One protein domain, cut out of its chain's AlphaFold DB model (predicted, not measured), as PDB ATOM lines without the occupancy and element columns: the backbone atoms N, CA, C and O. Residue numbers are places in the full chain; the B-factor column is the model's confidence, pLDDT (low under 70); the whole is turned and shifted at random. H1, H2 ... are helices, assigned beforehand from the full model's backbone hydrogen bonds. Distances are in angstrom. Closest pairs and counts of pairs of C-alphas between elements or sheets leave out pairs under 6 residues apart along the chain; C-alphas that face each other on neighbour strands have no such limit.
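AT A GLANCE: This is residues 3 to 96 of the 97 residues of an uncharacterized protein of Thaumarchaeota archaeon SCGC AC-337_F14 (UniProt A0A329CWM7). One very long, unbent helix, H1, makes the length of the domain, and a small head of three shorter helices, H2, H3 and H4, sits beside its second half. Residues 3 to 23 of H1 stick out as a free arm, while after the other end of H1 the chain folds back through residues 46 to 52 into the head, which is loosely joined, with few close C-alpha pairs between its helices. The printed part has 94 residues with four named helices in the order H1, H2, H3, H4 and no named strand; the class is all helix. The whole is loose, with a radius of gyration of the C-alphas of 17.2 A, and spans 64 by 29 by 21 A.

IN THESE COORDINATES: H1 covers residues 3 to 45 and is 63.9 A long from C-alpha 3 at (-7.642, 12.911, -8.291) to C-alpha 45 at (-22.021, -38.800, -43.000). H2 covers residues 53 to 68 and measures 21.9 A. H3 covers residues 75 to 83 and measures 12.1 A. H4, residues 92 to 95, is 5.6 A long and ends with C-alpha 95 at (-26.583, -8.253, -40.478).

HOW THE PARTS SIT: H1 and H2 are close but not clearly touching, and their closest C-alphas, those of Leu 31 and Thr 55, are 7.6 A apart. Their lines stand at a steep tilt of 50 degrees, opposite ways. H1 and H3 are also close but not clearly touching, with the closest C-alphas, those of Lys 35 and Asp 83, 7.2 A apart; their lines are about perpendicular at 78 degrees. H1 and H4 are apart. H2 and H3 are close but not clearly touching, at a steep tilt of 38 degrees, opposite ways; their closest C-alphas, those of Met 59 and Val 82, are 7.7 A apart. H3 and H4 only just touch, with 3 pairs of C-alphas within 8 A, the closest being those of Phe 78 and Tyr 95 at 6.0 A. H2 and H4 are close but not clearly touching, the closest C-alphas being those of Trp 66 and Val 92 at 8.0 A. Each O i to N i+4 pair is within hydrogen-bond range in H2 and H3, and 37 of 39 are in H1; H4 is too short for such a pair.

THE WHOLE: The two C-alphas farthest apart are those of Leu 3 and Thr 45, at 63.9 A. Without residues 3 to 23, which stand free, the body has 73 residues, spans 41 by 24 by 21 A and has a radius of gyration of 12.9 A. The printed part has no cut, and the links H1 to H2, H2 to H3 and H3 to H4 are short, with 7, 6 and 8 residues. The mean pLDDT of the printed part is 90.3, and residues 3 to 6 are under 70.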
ATOM      1  N   LEU A   3      -8.446  13.409  -7.157       55.03
ATOM      2  CA  LEU A   3      -7.642  12.911  -8.291       55.03
ATOM      3  C   LEU A   3      -7.315  11.404  -8.218       55.03
ATOM      4  O   LEU A   3      -7.145  10.766  -9.252       55.03
ATOM      5  N   PHE A   4      -7.297  10.814  -7.017       53.59
ATOM      6  CA  PHE A   4      -6.969   9.394  -6.814       53.59
ATOM      7  C   PHE A   4      -8.115   8.422  -7.159       53.59
ATOM      8  O   PHE A   4      -7.853   7.252  -7.427       53.59
ATOM      9  N   GLY A   5      -9.371   8.886  -7.181       62.00
ATOM     10  CA  GLY A   5     -10.528   8.076  -7.598       62.00
ATOM     11  C   GLY A   5     -10.569   7.851  -9.112       62.00
ATOM     12  O   GLY A   5     -10.670   6.714  -9.567       62.00
ATOM     13  N   LYS A   6     -10.338   8.916  -9.896       63.38
ATOM     14  CA  LYS A   6     -10.345   8.866 -11.370       63.38
ATOM     15  C   LYS A   6      -9.280   7.929 -11.955       63.38
ATOM     16  O   LYS A   6      -9.515   7.308 -12.987       63.38
ATOM     17  N   SER A   7      -8.107   7.815 -11.324       75.88
ATOM     18  CA  SER A   7      -7.047   6.912 -11.802       75.88
ATOM     19  C   SER A   7      -7.350   5.438 -11.517       75.88
ATOM     20  O   SER A   7      -7.014   4.580 -12.331       75.88
ATOM     21  N   LYS A   8      -8.020   5.130 -10.397       77.81
ATOM     22  CA  LYS A   8      -8.488   3.773 -10.082       77.81
ATOM     23  C   LYS A   8      -9.633   3.343 -11.002       77.81
ATOM     24  O   LYS A   8      -9.590   2.233 -11.519       77.81
ATOM     25  N   GLU A   9     -10.597   4.225 -11.264       83.12
ATOM     26  CA  GLU A   9     -11.700   3.964 -12.203       83.12
ATOM     27  C   GLU A   9     -11.193   3.676 -13.622       83.12
ATOM     28  O   GLU A   9     -11.578   2.668 -14.210       83.12
ATOM     29  N   ARG A  10     -10.255   4.486 -14.140       85.88
ATOM     30  CA  ARG A  10      -9.619   4.232 -15.447       85.88
ATOM     31  C   ARG A  10      -8.947   2.861 -15.516       85.88
ATOM     32  O   ARG A  10      -9.187   2.119 -16.461       85.88
ATOM     33  N   LYS A  11      -8.180   2.481 -14.486       88.06
ATOM     34  CA  LYS A  11      -7.535   1.157 -14.422       88.06
ATOM     35  C   LYS A  11      -8.541   0.004 -14.434       88.06
ATOM     36  O   LYS A  11      -8.263  -1.034 -15.027       88.06
ATOM     37  N   ILE A  12      -9.700   0.169 -13.793       89.81
ATOM     38  CA  ILE A  12     -10.765  -0.845 -13.802       89.81
ATOM     39  C   ILE A  12     -11.380  -0.970 -15.201       89.81
ATOM     40  O   ILE A  12     -11.598  -2.091 -15.659       89.81
ATOM     41  N   VAL A  13     -11.640   0.149 -15.884       90.94
ATOM     42  CA  VAL A  13     -12.165   0.148 -17.261       90.94
ATOM     43  C   VAL A  13     -11.178  -0.525 -18.217       90.94
ATOM     44  O   VAL A  13     -11.555  -1.477 -18.895       90.94
ATOM     45  N   GLU A  14      -9.903  -0.132 -18.190       90.69
ATOM     46  CA  GLU A  14      -8.848  -0.745 -19.013       90.69
ATOM     47  C   GLU A  14      -8.690  -2.250 -18.735       90.69
ATOM     48  O   GLU A  14      -8.466  -3.048 -19.648       90.69
ATOM     49  N   PHE A  15      -8.805  -2.671 -17.471       90.88
ATOM     50  CA  PHE A  15      -8.759  -4.088 -17.114       90.88
ATOM     51  C   PHE A  15      -9.956  -4.854 -17.689       90.88
ATOM     52  O   PHE A  15      -9.764  -5.914 -18.287       90.88
ATOM     53  N   LYS A  16     -11.176  -4.315 -17.558       87.62
ATOM     54  CA  LYS A  16     -12.395  -4.915 -18.129       87.62
ATOM     55  C   LYS A  16     -12.317  -5.022 -19.651       87.62
ATOM     56  O   LYS A  16     -12.715  -6.044 -20.206       87.62
ATOM     57  N   GLU A  17     -11.769  -4.013 -20.317       88.38
ATOM     58  CA  GLU A  17     -11.566  -4.017 -21.767       88.38
ATOM     59  C   GLU A  17     -10.583  -5.119 -22.190       88.38
ATOM     60  O   GLU A  17     -10.907  -5.955 -23.035       88.38
ATOM     61  N   LYS A  18      -9.420  -5.218 -21.530       90.12
ATOM     62  CA  LYS A  18      -8.437  -6.285 -21.792       90.12
ATOM     63  C   LYS A  18      -9.011  -7.684 -21.567       90.12
ATOM     64  O   LYS A  18      -8.752  -8.585 -22.368       90.12
ATOM     65  N   GLN A  19      -9.789  -7.870 -20.500       88.00
ATOM     66  CA  GLN A  19     -10.484  -9.131 -20.234       88.00
ATOM     67  C   GLN A  19     -11.496  -9.445 -21.339       88.00
ATOM     68  O   GLN A  19     -11.503 -10.555 -21.858       88.00
ATOM     69  N   SER A  20     -12.281  -8.458 -21.773       80.81
ATOM     70  CA  SER A  20     -13.267  -8.635 -22.847       80.81
ATOM     71  C   SER A  20     -12.608  -9.045 -24.167       80.81
ATOM     72  O   SER A  20     -13.051  -9.997 -24.807       80.81
ATOM     73  N   ILE A  21     -11.486  -8.411 -24.532       83.88
ATOM     74  CA  ILE A  21     -10.704  -8.771 -25.726       83.88
ATOM     75  C   ILE A  21     -10.178 -10.209 -25.629       83.88
ATOM     76  O   ILE A  21     -10.235 -10.962 -26.604       83.88
ATOM     77  N   ARG A  22      -9.650 -10.609 -24.464       85.81
ATOM     78  CA  ARG A  22      -9.151 -11.974 -24.254       85.81
ATOM     79  C   ARG A  22     -10.279 -13.000 -24.357       85.81
ATOM     80  O   ARG A  22     -10.126 -13.976 -25.087       85.81
ATOM     81  N   ASN A  23     -11.407 -12.733 -23.708       79.81
ATOM     82  CA  ASN A  23     -12.582 -13.599 -23.729       79.81
ATOM     83  C   ASN A  23     -13.120 -13.763 -25.157       79.81
ATOM     84  O   ASN A  23     -13.384 -14.883 -25.584       79.81
ATOM     85  N   GLY A  24     -13.195 -12.676 -25.935       82.06
ATOM     86  CA  GLY A  24     -13.593 -12.735 -27.345       82.06
ATOM     87  C   GLY A  24     -12.651 -13.595 -28.198       82.06
ATOM     88  O   GLY A  24     -13.104 -14.388 -29.024       82.06
ATOM     89  N   LYS A  25     -11.332 -13.509 -27.964       86.44
ATOM     90  CA  LYS A  25     -10.339 -14.354 -28.652       86.44
ATOM     91  C   LYS A  25     -10.468 -15.832 -28.283       86.44
ATOM     92  O   LYS A  25     -10.331 -16.681 -29.162       86.44
ATOM     93  N   GLU A  26     -10.690 -16.148 -27.010       87.75
ATOM     94  CA  GLU A  26     -10.876 -17.528 -26.545       87.75
ATOM     95  C   GLU A  26     -12.175 -18.125 -27.099       87.75
ATOM     96  O   GLU A  26     -12.153 -19.217 -27.670       87.75
ATOM     97  N   LEU A  27     -13.268 -17.363 -27.074       85.06
ATOM     98  CA  LEU A  27     -14.534 -17.755 -27.683       85.06
ATOM     99  C   LEU A  27     -14.391 -18.041 -29.187       85.06
ATOM    100  O   LEU A  27     -14.826 -19.093 -29.650       85.06
ATOM    101  N   LYS A  28     -13.736 -17.156 -29.958       86.06
ATOM    102  CA  LYS A  28     -13.528 -17.367 -31.406       86.06
ATOM    103  C   LYS A  28     -12.765 -18.665 -31.700       86.06
ATOM    104  O   LYS A  28     -13.033 -19.318 -32.708       86.06
ATOM    105  N   LYS A  29     -11.835 -19.069 -30.824       89.69
ATOM    106  CA  LYS A  29     -11.129 -20.358 -30.945       89.69
ATOM    107  C   LYS A  29     -12.057 -21.545 -30.690       89.69
ATOM    108  O   LYS A  29     -12.019 -22.494 -31.465       89.69
ATOM    109  N   LEU A  30     -12.887 -21.488 -29.648       90.25
ATOM    110  CA  LEU A  30     -13.830 -22.566 -29.325       90.25
ATOM    111  C   LEU A  30     -14.848 -22.785 -30.449       90.25
ATOM    112  O   LEU A  30     -15.018 -23.906 -30.918       90.25
ATOM    113  N   LEU A  31     -15.442 -21.704 -30.956       89.69
ATOM    114  CA  LEU A  31     -16.410 -21.767 -32.056       89.69
ATOM    115  C   LEU A  31     -15.796 -22.340 -33.336       89.69
ATOM    116  O   LEU A  31     -16.438 -23.115 -34.045       89.69
ATOM    117  N   LYS A  32     -14.522 -22.024 -33.601       91.75
ATOM    118  CA  LYS A  32     -13.776 -22.623 -34.709       91.75
ATOM    119  C   LYS A  32     -13.659 -24.142 -34.556       91.75
ATOM    120  O   LYS A  32     -13.937 -24.852 -35.517       91.75
ATOM    121  N   ILE A  33     -13.305 -24.629 -33.366       92.62
ATOM    122  CA  ILE A  33     -13.197 -26.068 -33.081       92.62
ATOM    123  C   ILE A  33     -14.554 -26.760 -33.273       92.62
ATOM    124  O   ILE A  33     -14.630 -27.795 -33.932       92.62
ATOM    125  N   PHE A  34     -15.643 -26.180 -32.758       91.62
ATOM    126  CA  PHE A  34     -16.982 -26.753 -32.928       91.62
ATOM    127  C   PHE A  34     -17.414 -26.802 -34.395       91.62
ATOM    128  O   PHE A  34     -17.950 -27.812 -34.849       91.62
ATOM    129  N   LYS A  35     -17.123 -25.755 -35.171       93.00
ATOM    130  CA  LYS A  35     -17.349 -25.743 -36.619       93.00
ATOM    131  C   LYS A  35     -16.543 -26.835 -37.325       93.00
ATOM    132  O   LYS A  35     -17.109 -27.585 -38.112       93.00
ATOM    133  N   GLU A  36     -15.252 -26.963 -37.032       94.12
ATOM    134  CA  GLU A  36     -14.391 -27.983 -37.646       94.12
ATOM    135  C   GLU A  36     -14.867 -29.408 -37.335       94.12
ATOM    136  O   GLU A  36     -14.882 -30.257 -38.227       94.12
ATOM    137  N   ASN A  37     -15.331 -29.665 -36.111       93.25
ATOM    138  CA  ASN A  37     -15.923 -30.951 -35.744       93.25
ATOM    139  C   ASN A  37     -17.196 -31.245 -36.548       93.25
ATOM    140  O   ASN A  37     -17.358 -32.355 -37.059       93.25
ATOM    141  N   ARG A  38     -18.082 -30.252 -36.710       94.06
ATOM    142  CA  ARG A  38     -19.303 -30.400 -37.520       94.06
ATOM    143  C   ARG A  38     -18.984 -30.669 -38.985       94.06
ATOM    144  O   ARG A  38     -19.544 -31.602 -39.553       94.06
ATOM    145  N   ASP A  39     -18.025 -29.947 -39.558       93.81
ATOM    146  CA  ASP A  39     -17.569 -30.173 -40.931       93.81
ATOM    147  C   ASP A  39     -16.978 -31.579 -41.123       93.81
ATOM    148  O   ASP A  39     -17.162 -32.204 -42.167       93.81
ATOM    149  N   GLN A  40     -16.243 -32.099 -40.135       95.62
ATOM    150  CA  GLN A  40     -15.715 -33.464 -40.199       95.62
ATOM    151  C   GLN A  40     -16.833 -34.510 -40.178       95.62
ATOM    152  O   GLN A  40     -16.752 -35.498 -40.908       95.62
ATOM    153  N   ILE A  41     -17.869 -34.307 -39.362       94.38
ATOM    154  CA  ILE A  41     -19.030 -35.204 -39.312       94.38
ATOM    155  C   ILE A  41     -19.821 -35.125 -40.622       94.38
ATOM    156  O   ILE A  41     -20.183 -36.166 -41.170       94.38
ATOM    157  N   GLU A  42     -20.018 -33.925 -41.168       95.25
ATOM    158  CA  GLU A  42     -20.667 -33.712 -42.464       95.25
ATOM    159  C   GLU A  42     -19.928 -34.445 -43.585       95.25
ATOM    160  O   GLU A  42     -20.536 -35.221 -44.317       95.25
ATOM    161  N   LYS A  43     -18.597 -34.315 -43.653       96.44
ATOM    162  CA  LYS A  43     -17.771 -35.045 -44.630       96.44
ATOM    163  C   LYS A  43     -17.899 -36.565 -44.519       96.44
ATOM    164  O   LYS A  43     -17.783 -37.254 -45.525       96.44
ATOM    165  N   ARG A  44     -18.095 -37.097 -43.307       96.19
ATOM    166  CA  ARG A  44     -18.196 -38.547 -43.061       96.19
ATOM    167  C   ARG A  44     -19.592 -39.105 -43.317       96.19
ATOM    168  O   ARG A  44     -19.714 -40.256 -43.710       96.19
ATOM    169  N   THR A  45     -20.629 -38.321 -43.041       95.94
ATOM    170  CA  THR A  45     -22.021 -38.800 -43.000       95.94
ATOM    171  C   THR A  45     -22.897 -38.228 -44.113       95.94
ATOM    172  O   THR A  45     -24.019 -38.693 -44.300       95.94
ATOM    173  N   GLY A  46     -22.420 -37.204 -44.825       94.94
ATOM    174  CA  GLY A  46     -23.206 -36.406 -45.766       94.94
ATOM    175  C   GLY A  46     -24.262 -35.520 -45.097       94.94
ATOM    176  O   GLY A  46     -25.038 -34.874 -45.796       94.94
ATOM    177  N   LYS A  47     -24.328 -35.495 -43.758       93.50
ATOM    178  CA  LYS A  47     -25.307 -34.725 -42.986       93.50
ATOM    179  C   LYS A  47     -24.595 -33.752 -42.060       93.50
ATOM    180  O   LYS A  47     -23.783 -34.161 -41.231       93.50
ATOM    181  N   ARG A  48     -24.928 -32.469 -42.179       88.81
ATOM    182  CA  ARG A  48     -24.403 -31.425 -41.303       88.81
ATOM    183  C   ARG A  48     -25.078 -31.495 -39.929       88.81
ATOM    184  O   ARG A  48     -26.302 -31.390 -39.867       88.81
ATOM    185  N   PRO A  49     -24.323 -31.675 -38.832       93.19
ATOM    186  CA  PRO A  49     -24.899 -31.602 -37.498       93.19
ATOM    187  C   PRO A  49     -25.374 -30.188 -37.184       93.19
ATOM    188  O   PRO A  49     -24.769 -29.203 -37.616       93.19
ATOM    189  N   GLU A  50     -26.410 -30.093 -36.360       92.69
ATOM    190  CA  GLU A  50     -26.846 -28.810 -35.830       92.69
ATOM    191  C   GLU A  50     -25.758 -28.139 -34.982       92.69
ATOM    192  O   GLU A  50     -24.824 -28.770 -34.478       92.69
ATOM    193  N   ILE A  51     -25.886 -26.822 -34.831       91.75
ATOM    194  CA  ILE A  51     -25.112 -26.057 -33.852       91.75
ATOM    195  C   ILE A  51     -25.461 -26.587 -32.452       91.75
ATOM    196  O   ILE A  51     -26.638 -26.809 -32.166       91.75
ATOM    197  N   ASP A  52     -24.468 -26.775 -31.581       91.88
ATOM    198  CA  ASP A  52     -24.727 -27.215 -30.211       91.88
ATOM    199  C   ASP A  52     -25.538 -26.172 -29.423       91.88
ATOM    200  O   ASP A  52     -25.435 -24.963 -29.660       91.88
ATOM    201  N   ASP A  53     -26.329 -26.639 -28.457       93.88
ATOM    202  CA  ASP A  53     -27.262 -25.792 -27.707       93.88
ATOM    203  C   ASP A  53     -26.563 -24.680 -26.920       93.88
ATOM    204  O   ASP A  53     -27.111 -23.589 -26.768       93.88
ATOM    205  N   THR A  54     -25.331 -24.907 -26.455       91.12
ATOM    206  CA  THR A  54     -24.582 -23.889 -25.705       91.12
ATOM    207  C   THR A  54     -24.165 -22.748 -26.627       91.12
ATOM    208  O   THR A  54     -24.361 -21.575 -26.293       91.12
ATOM    209  N   THR A  55     -23.653 -23.073 -27.814       90.75
ATOM    210  CA  THR A  55     -23.346 -22.083 -28.849       90.75
ATOM    211  C   THR A  55     -24.611 -21.361 -29.311       90.75
ATOM    212  O   THR A  55     -24.584 -20.135 -29.423       90.75
ATOM    213  N   LYS A  56     -25.735 -22.069 -29.505       94.69
ATOM    214  CA  LYS A  56     -27.027 -21.446 -29.844       94.69
ATOM    215  C   LYS A  56     -27.462 -20.440 -28.777       94.69
ATOM    216  O   LYS A  56     -27.716 -19.286 -29.104       94.69
ATOM    217  N   LEU A  57     -27.486 -20.827 -27.502       94.44
ATOM    218  CA  LEU A  57     -27.873 -19.933 -26.402       94.44
ATOM    219  C   LEU A  57     -26.979 -18.694 -26.321       94.44
ATOM    220  O   LEU A  57     -27.461 -17.578 -26.117       94.44
ATOM    221  N   PHE A  58     -25.672 -18.879 -26.502       91.06
ATOM    222  CA  PHE A  58     -24.726 -17.776 -26.480       91.06
ATOM    223  C   PHE A  58     -24.942 -16.805 -27.652       91.06
ATOM    224  O   PHE A  58     -24.997 -15.593 -27.443       91.06
ATOM    225  N   MET A  59     -25.109 -17.320 -28.873       93.12
ATOM    226  CA  MET A  59     -25.339 -16.490 -30.061       93.12
ATOM    227  C   MET A  59     -26.708 -15.814 -30.037       93.12
ATOM    228  O   MET A  59     -26.804 -14.635 -30.366       93.12
ATOM    229  N   GLN A  60     -27.735 -16.497 -29.533       95.75
ATOM    230  CA  GLN A  60     -29.051 -15.904 -29.309       95.75
ATOM    231  C   GLN A  60     -28.976 -14.734 -28.325       95.75
ATOM    232  O   GLN A  60     -29.651 -13.727 -28.510       95.75
ATOM    233  N   LYS A  61     -28.136 -14.823 -27.286       94.81
ATOM    234  CA  LYS A  61     -27.928 -13.700 -26.366       94.81
ATOM    235  C   LYS A  61     -27.334 -12.484 -27.081       94.81
ATOM    236  O   LYS A  61     -27.758 -11.374 -26.782       94.81
ATOM    237  N   ILE A  62     -26.383 -12.678 -27.998       91.75
ATOM    238  CA  ILE A  62     -25.823 -11.582 -28.809       91.75
ATOM    239  C   ILE A  62     -26.907 -10.970 -29.694       91.75
ATOM    240  O   ILE A  62     -27.095  -9.758 -29.663       91.75
ATOM    241  N   LEU A  63     -27.653 -11.810 -30.413       95.19
ATOM    242  CA  LEU A  63     -28.759 -11.372 -31.260       95.19
ATOM    243  C   LEU A  63     -29.782 -10.551 -30.459       95.19
ATOM    244  O   LEU A  63     -30.119  -9.437 -30.843       95.19
ATOM    245  N   ASN A  64     -30.189 -11.038 -29.283       96.12
ATOM    246  CA  ASN A  64     -31.123 -10.334 -28.404       96.12
ATOM    247  C   ASN A  64     -30.595  -8.973 -27.935       96.12
ATOM    248  O   ASN A  64     -31.385  -8.045 -27.775       96.12
ATOM    249  N   VAL A  65     -29.285  -8.843 -27.701       94.94
ATOM    250  CA  VAL A  65     -28.680  -7.550 -27.357       94.94
ATOM    251  C   VAL A  65     -28.837  -6.575 -28.521       94.94
ATOM    252  O   VAL A  65     -29.360  -5.486 -28.307       94.94
ATOM    253  N   TRP A  66     -28.490  -6.975 -29.744       95.06
ATOM    254  CA  TRP A  66     -28.631  -6.108 -30.919       95.06
ATOM    255  C   TRP A  66     -30.086  -5.717 -31.186       95.06
ATOM    256  O   TRP A  66     -30.377  -4.538 -31.377       95.06
ATOM    257  N   LEU A  67     -31.017  -6.669 -31.093       94.81
ATOM    258  CA  LEU A  67     -32.449  -6.377 -31.203       94.81
ATOM    259  C   LEU A  67     -32.911  -5.384 -30.119       94.81
ATOM    260  O   LEU A  67     -33.671  -4.462 -30.406       94.81
ATOM    261  N   SER A  68     -32.420  -5.514 -28.880       96.56
ATOM    262  CA  SER A  68     -32.751  -4.579 -27.791       96.56
ATOM    263  C   SER A  68     -32.141  -3.182 -27.969       96.56
ATOM    264  O   SER A  68     -32.677  -2.207 -27.445       96.56
ATOM    265  N   GLU A  69     -31.057  -3.075 -28.739       95.56
ATOM    266  CA  GLU A  69     -30.450  -1.810 -29.167       95.56
ATOM    267  C   GLU A  69     -31.201  -1.166 -30.350       95.56
ATOM    268  O   GLU A  69     -30.830  -0.078 -30.789       95.56
ATOM    269  N   GLY A  70     -32.274  -1.796 -30.849       95.50
ATOM    270  CA  GLY A  70     -33.097  -1.279 -31.944       95.50
ATOM    271  C   GLY A  70     -32.572  -1.614 -33.341       95.50
ATOM    272  O   GLY A  70     -32.983  -0.978 -34.309       95.50
ATOM    273  N   LYS A  71     -31.656  -2.581 -33.454       96.44
ATOM    274  CA  LYS A  71     -31.122  -3.061 -34.732       96.44
ATOM    275  C   LYS A  71     -32.126  -4.001 -35.403       96.44
ATOM    276  O   LYS A  71     -32.584  -4.946 -34.763       96.44
ATOM    277  N   ASP A  72     -32.444  -3.771 -36.677       96.69
ATOM    278  CA  ASP A  72     -33.302  -4.668 -37.469       96.69
ATOM    279  C   ASP A  72     -32.452  -5.758 -38.127       96.69
ATOM    280  O   ASP A  72     -31.968  -5.597 -39.244       96.69
ATOM    281  N   ILE A  73     -32.195  -6.837 -37.386       97.44
ATOM    282  CA  ILE A  73     -31.293  -7.911 -37.806       97.44
ATOM    283  C   ILE A  73     -32.025  -8.943 -38.682       97.44
ATOM    284  O   ILE A  73     -33.127  -9.410 -38.387       97.44
ATOM    285  N   ASP A  74     -31.380  -9.346 -39.773       97.31
ATOM    286  CA  ASP A  74     -31.697 -10.553 -40.523       97.31
ATOM    287  C   ASP A  74     -31.168 -11.784 -39.769       97.31
ATOM    288  O   ASP A  74     -29.984 -12.138 -39.830       97.31
ATOM    289  N   ASP A  75     -32.074 -12.435 -39.036       94.88
ATOM    290  CA  ASP A  75     -31.800 -13.654 -38.276       94.88
ATOM    291  C   ASP A  75     -31.193 -14.764 -39.145       94.88
ATOM    292  O   ASP A  75     -30.257 -15.436 -38.711       94.88
ATOM    293  N   GLU A  76     -31.683 -14.964 -40.373       95.56
ATOM    294  CA  GLU A  76     -31.188 -16.029 -41.251       95.56
ATOM    295  C   GLU A  76     -29.738 -15.751 -41.650       95.56
ATOM    296  O   GLU A  76     -28.873 -16.627 -41.543       95.56
ATOM    297  N   LYS A  77     -29.440 -14.503 -42.020       96.25
ATOM    298  CA  LYS A  77     -28.081 -14.058 -42.346       96.25
ATOM    299  C   LYS A  77     -27.132 -14.188 -41.157       96.25
ATOM    300  O   LYS A  77     -25.996 -14.643 -41.323       96.25
ATOM    301  N   PHE A  78     -27.590 -13.832 -39.956       95.81
ATOM    302  CA  PHE A  78     -26.818 -13.996 -38.726       95.81
ATOM    303  C   PHE A  78     -26.519 -15.471 -38.440       95.81
ATOM    304  O   PHE A  78     -25.355 -15.846 -38.268       95.81
ATOM    305  N   TRP A  79     -27.540 -16.330 -38.437       95.56
ATOM    306  CA  TRP A  79     -27.377 -17.754 -38.142       95.56
ATOM    307  C   TRP A  79     -26.554 -18.487 -39.203       95.56
ATOM    308  O   TRP A  79     -25.768 -19.371 -38.854       95.56
ATOM    309  N   ASN A  80     -26.634 -18.070 -40.467       94.44
ATOM    310  CA  ASN A  80     -25.749 -18.551 -41.524       94.44
ATOM    311  C   ASN A  80     -24.281 -18.200 -41.218       94.44
ATOM    312  O   ASN A  80     -23.402 -19.063 -41.253       94.44
ATOM    313  N   ALA A  81     -24.003 -16.957 -40.814       93.69
ATOM    314  CA  ALA A  81     -22.651 -16.560 -40.427       93.69
ATOM    315  C   ALA A  81     -22.146 -17.323 -39.194       93.69
ATOM    316  O   ALA A  81     -20.986 -17.739 -39.183       93.69
ATOM    317  N   VAL A  82     -22.995 -17.557 -38.187       92.56
ATOM    318  CA  VAL A  82     -22.658 -18.405 -37.029       92.56
ATOM    319  C   VAL A  82     -22.295 -19.816 -37.483       92.56
ATOM    320  O   VAL A  82     -21.290 -20.374 -37.035       92.56
ATOM    321  N   ASP A  83     -23.067 -20.388 -38.406       91.50
ATOM    322  CA  ASP A  83     -22.838 -21.747 -38.877       91.50
ATOM    323  C   ASP A  83     -21.466 -21.912 -39.553       91.50
ATOM    324  O   ASP A  83     -20.767 -22.907 -39.325       91.50
ATOM    325  N   TYR A  84     -21.023 -20.890 -40.290       89.44
ATOM    326  CA  TYR A  84     -19.709 -20.849 -40.934       89.44
ATOM    327  C   TYR A  84     -18.588 -20.237 -40.076       89.44
ATOM    328  O   TYR A  84     -17.462 -20.109 -40.566       89.44
ATOM    329  N   ASN A  85     -18.851 -19.913 -38.805       90.06
ATOM    330  CA  ASN A  85     -17.925 -19.235 -37.888       90.06
ATOM    331  C   ASN A  85     -17.396 -17.884 -38.428       90.06
ATOM    332  O   ASN A  85     -16.205 -17.581 -38.324       90.06
ATOM    333  N   LYS A  86     -18.290 -17.092 -39.027       90.75
ATOM    334  CA  LYS A  86     -18.042 -15.761 -39.608       90.75
ATOM    335  C   LYS A  86     -18.772 -14.627 -38.885       90.75
ATOM    336  O   LYS A  86     -18.617 -13.471 -39.260       90.75
ATOM    337  N   GLN A  87     -19.522 -14.925 -37.823       88.75
ATOM    338  CA  GLN A  87     -20.324 -13.954 -37.071       88.75
ATOM    339  C   GLN A  87     -19.522 -12.731 -36.575       88.75
ATOM    340  O   GLN A  87     -20.074 -11.648 -36.430       88.75
ATOM    341  N   PHE A  88     -18.209 -12.893 -36.359       87.69
ATOM    342  CA  PHE A  88     -17.294 -11.832 -35.905       87.69
ATOM    343  C   PHE A  88     -16.365 -11.285 -36.998       87.69
ATOM    344  O   PHE A  88     -15.426 -10.556 -36.683       87.69
ATOM    345  N   ASP A  89     -16.558 -11.685 -38.254       90.38
ATOM    346  CA  ASP A  89     -15.767 -11.181 -39.384       90.38
ATOM    347  C   ASP A  89     -16.415  -9.944 -40.026       90.38
ATOM    348  O   ASP A  89     -15.769  -9.237 -40.798       90.38
ATOM    349  N   TYR A  90     -17.668  -9.662 -39.666       91.19
ATOM    350  CA  TYR A  90     -18.451  -8.541 -40.165       91.19
ATOM    351  C   TYR A  90     -18.937  -7.650 -39.012       91.19
ATOM    352  O   TYR A  90     -19.148  -8.152 -37.903       91.19
ATOM    353  N   PRO A  91     -19.107  -6.337 -39.251       93.25
ATOM    354  CA  PRO A  91     -19.729  -5.439 -38.284       93.25
ATOM    355  C   PRO A  91     -21.233  -5.740 -38.145       93.25
ATOM    356  O   PRO A  91     -21.795  -6.457 -38.972       93.25
ATOM    357  N   VAL A  92     -21.896  -5.203 -37.115       93.00
ATOM    358  CA  VAL A  92     -23.325  -5.485 -36.860       93.00
ATOM    359  C   VAL A  92     -24.216  -5.053 -38.028       93.00
ATOM    360  O   VAL A  92     -25.139  -5.774 -38.386       93.00
ATOM    361  N   GLU A  93     -23.862  -3.955 -38.697       94.75
ATOM    362  CA  GLU A  93     -24.571  -3.394 -39.853       94.75
ATOM    363  C   GLU A  93     -24.610  -4.362 -41.039       94.75
ATOM    364  O   GLU A  93     -25.511  -4.301 -41.867       94.75
ATOM    365  N   TYR A  94     -23.650  -5.292 -41.132       96.25
ATOM    366  CA  TYR A  94     -23.705  -6.332 -42.156       96.25
ATOM    367  C   TYR A  94     -24.930  -7.229 -41.983       96.25
ATOM    368  O   TYR A  94     -25.401  -7.779 -42.970       96.25
ATOM    369  N   TYR A  95     -25.439  -7.395 -40.765       96.56
ATOM    370  CA  TYR A  95     -26.583  -8.253 -40.478       96.56
ATOM    371  C   TYR A  95     -27.917  -7.510 -40.496       96.56
ATOM    372  O   TYR A  95     -28.933  -8.156 -40.283       96.56
ATOM    373  N   GLU A  96     -27.944  -6.199 -40.734       95.31
ATOM    374  CA  GLU A  96     -29.201  -5.449 -40.831       95.31
ATOM    375  C   GLU A  96     -29.939  -5.737 -42.161       95.31
ATOM    376  O   GLU A  96     -29.310  -6.170 -43.139       95.31
TER     377      GLU A  96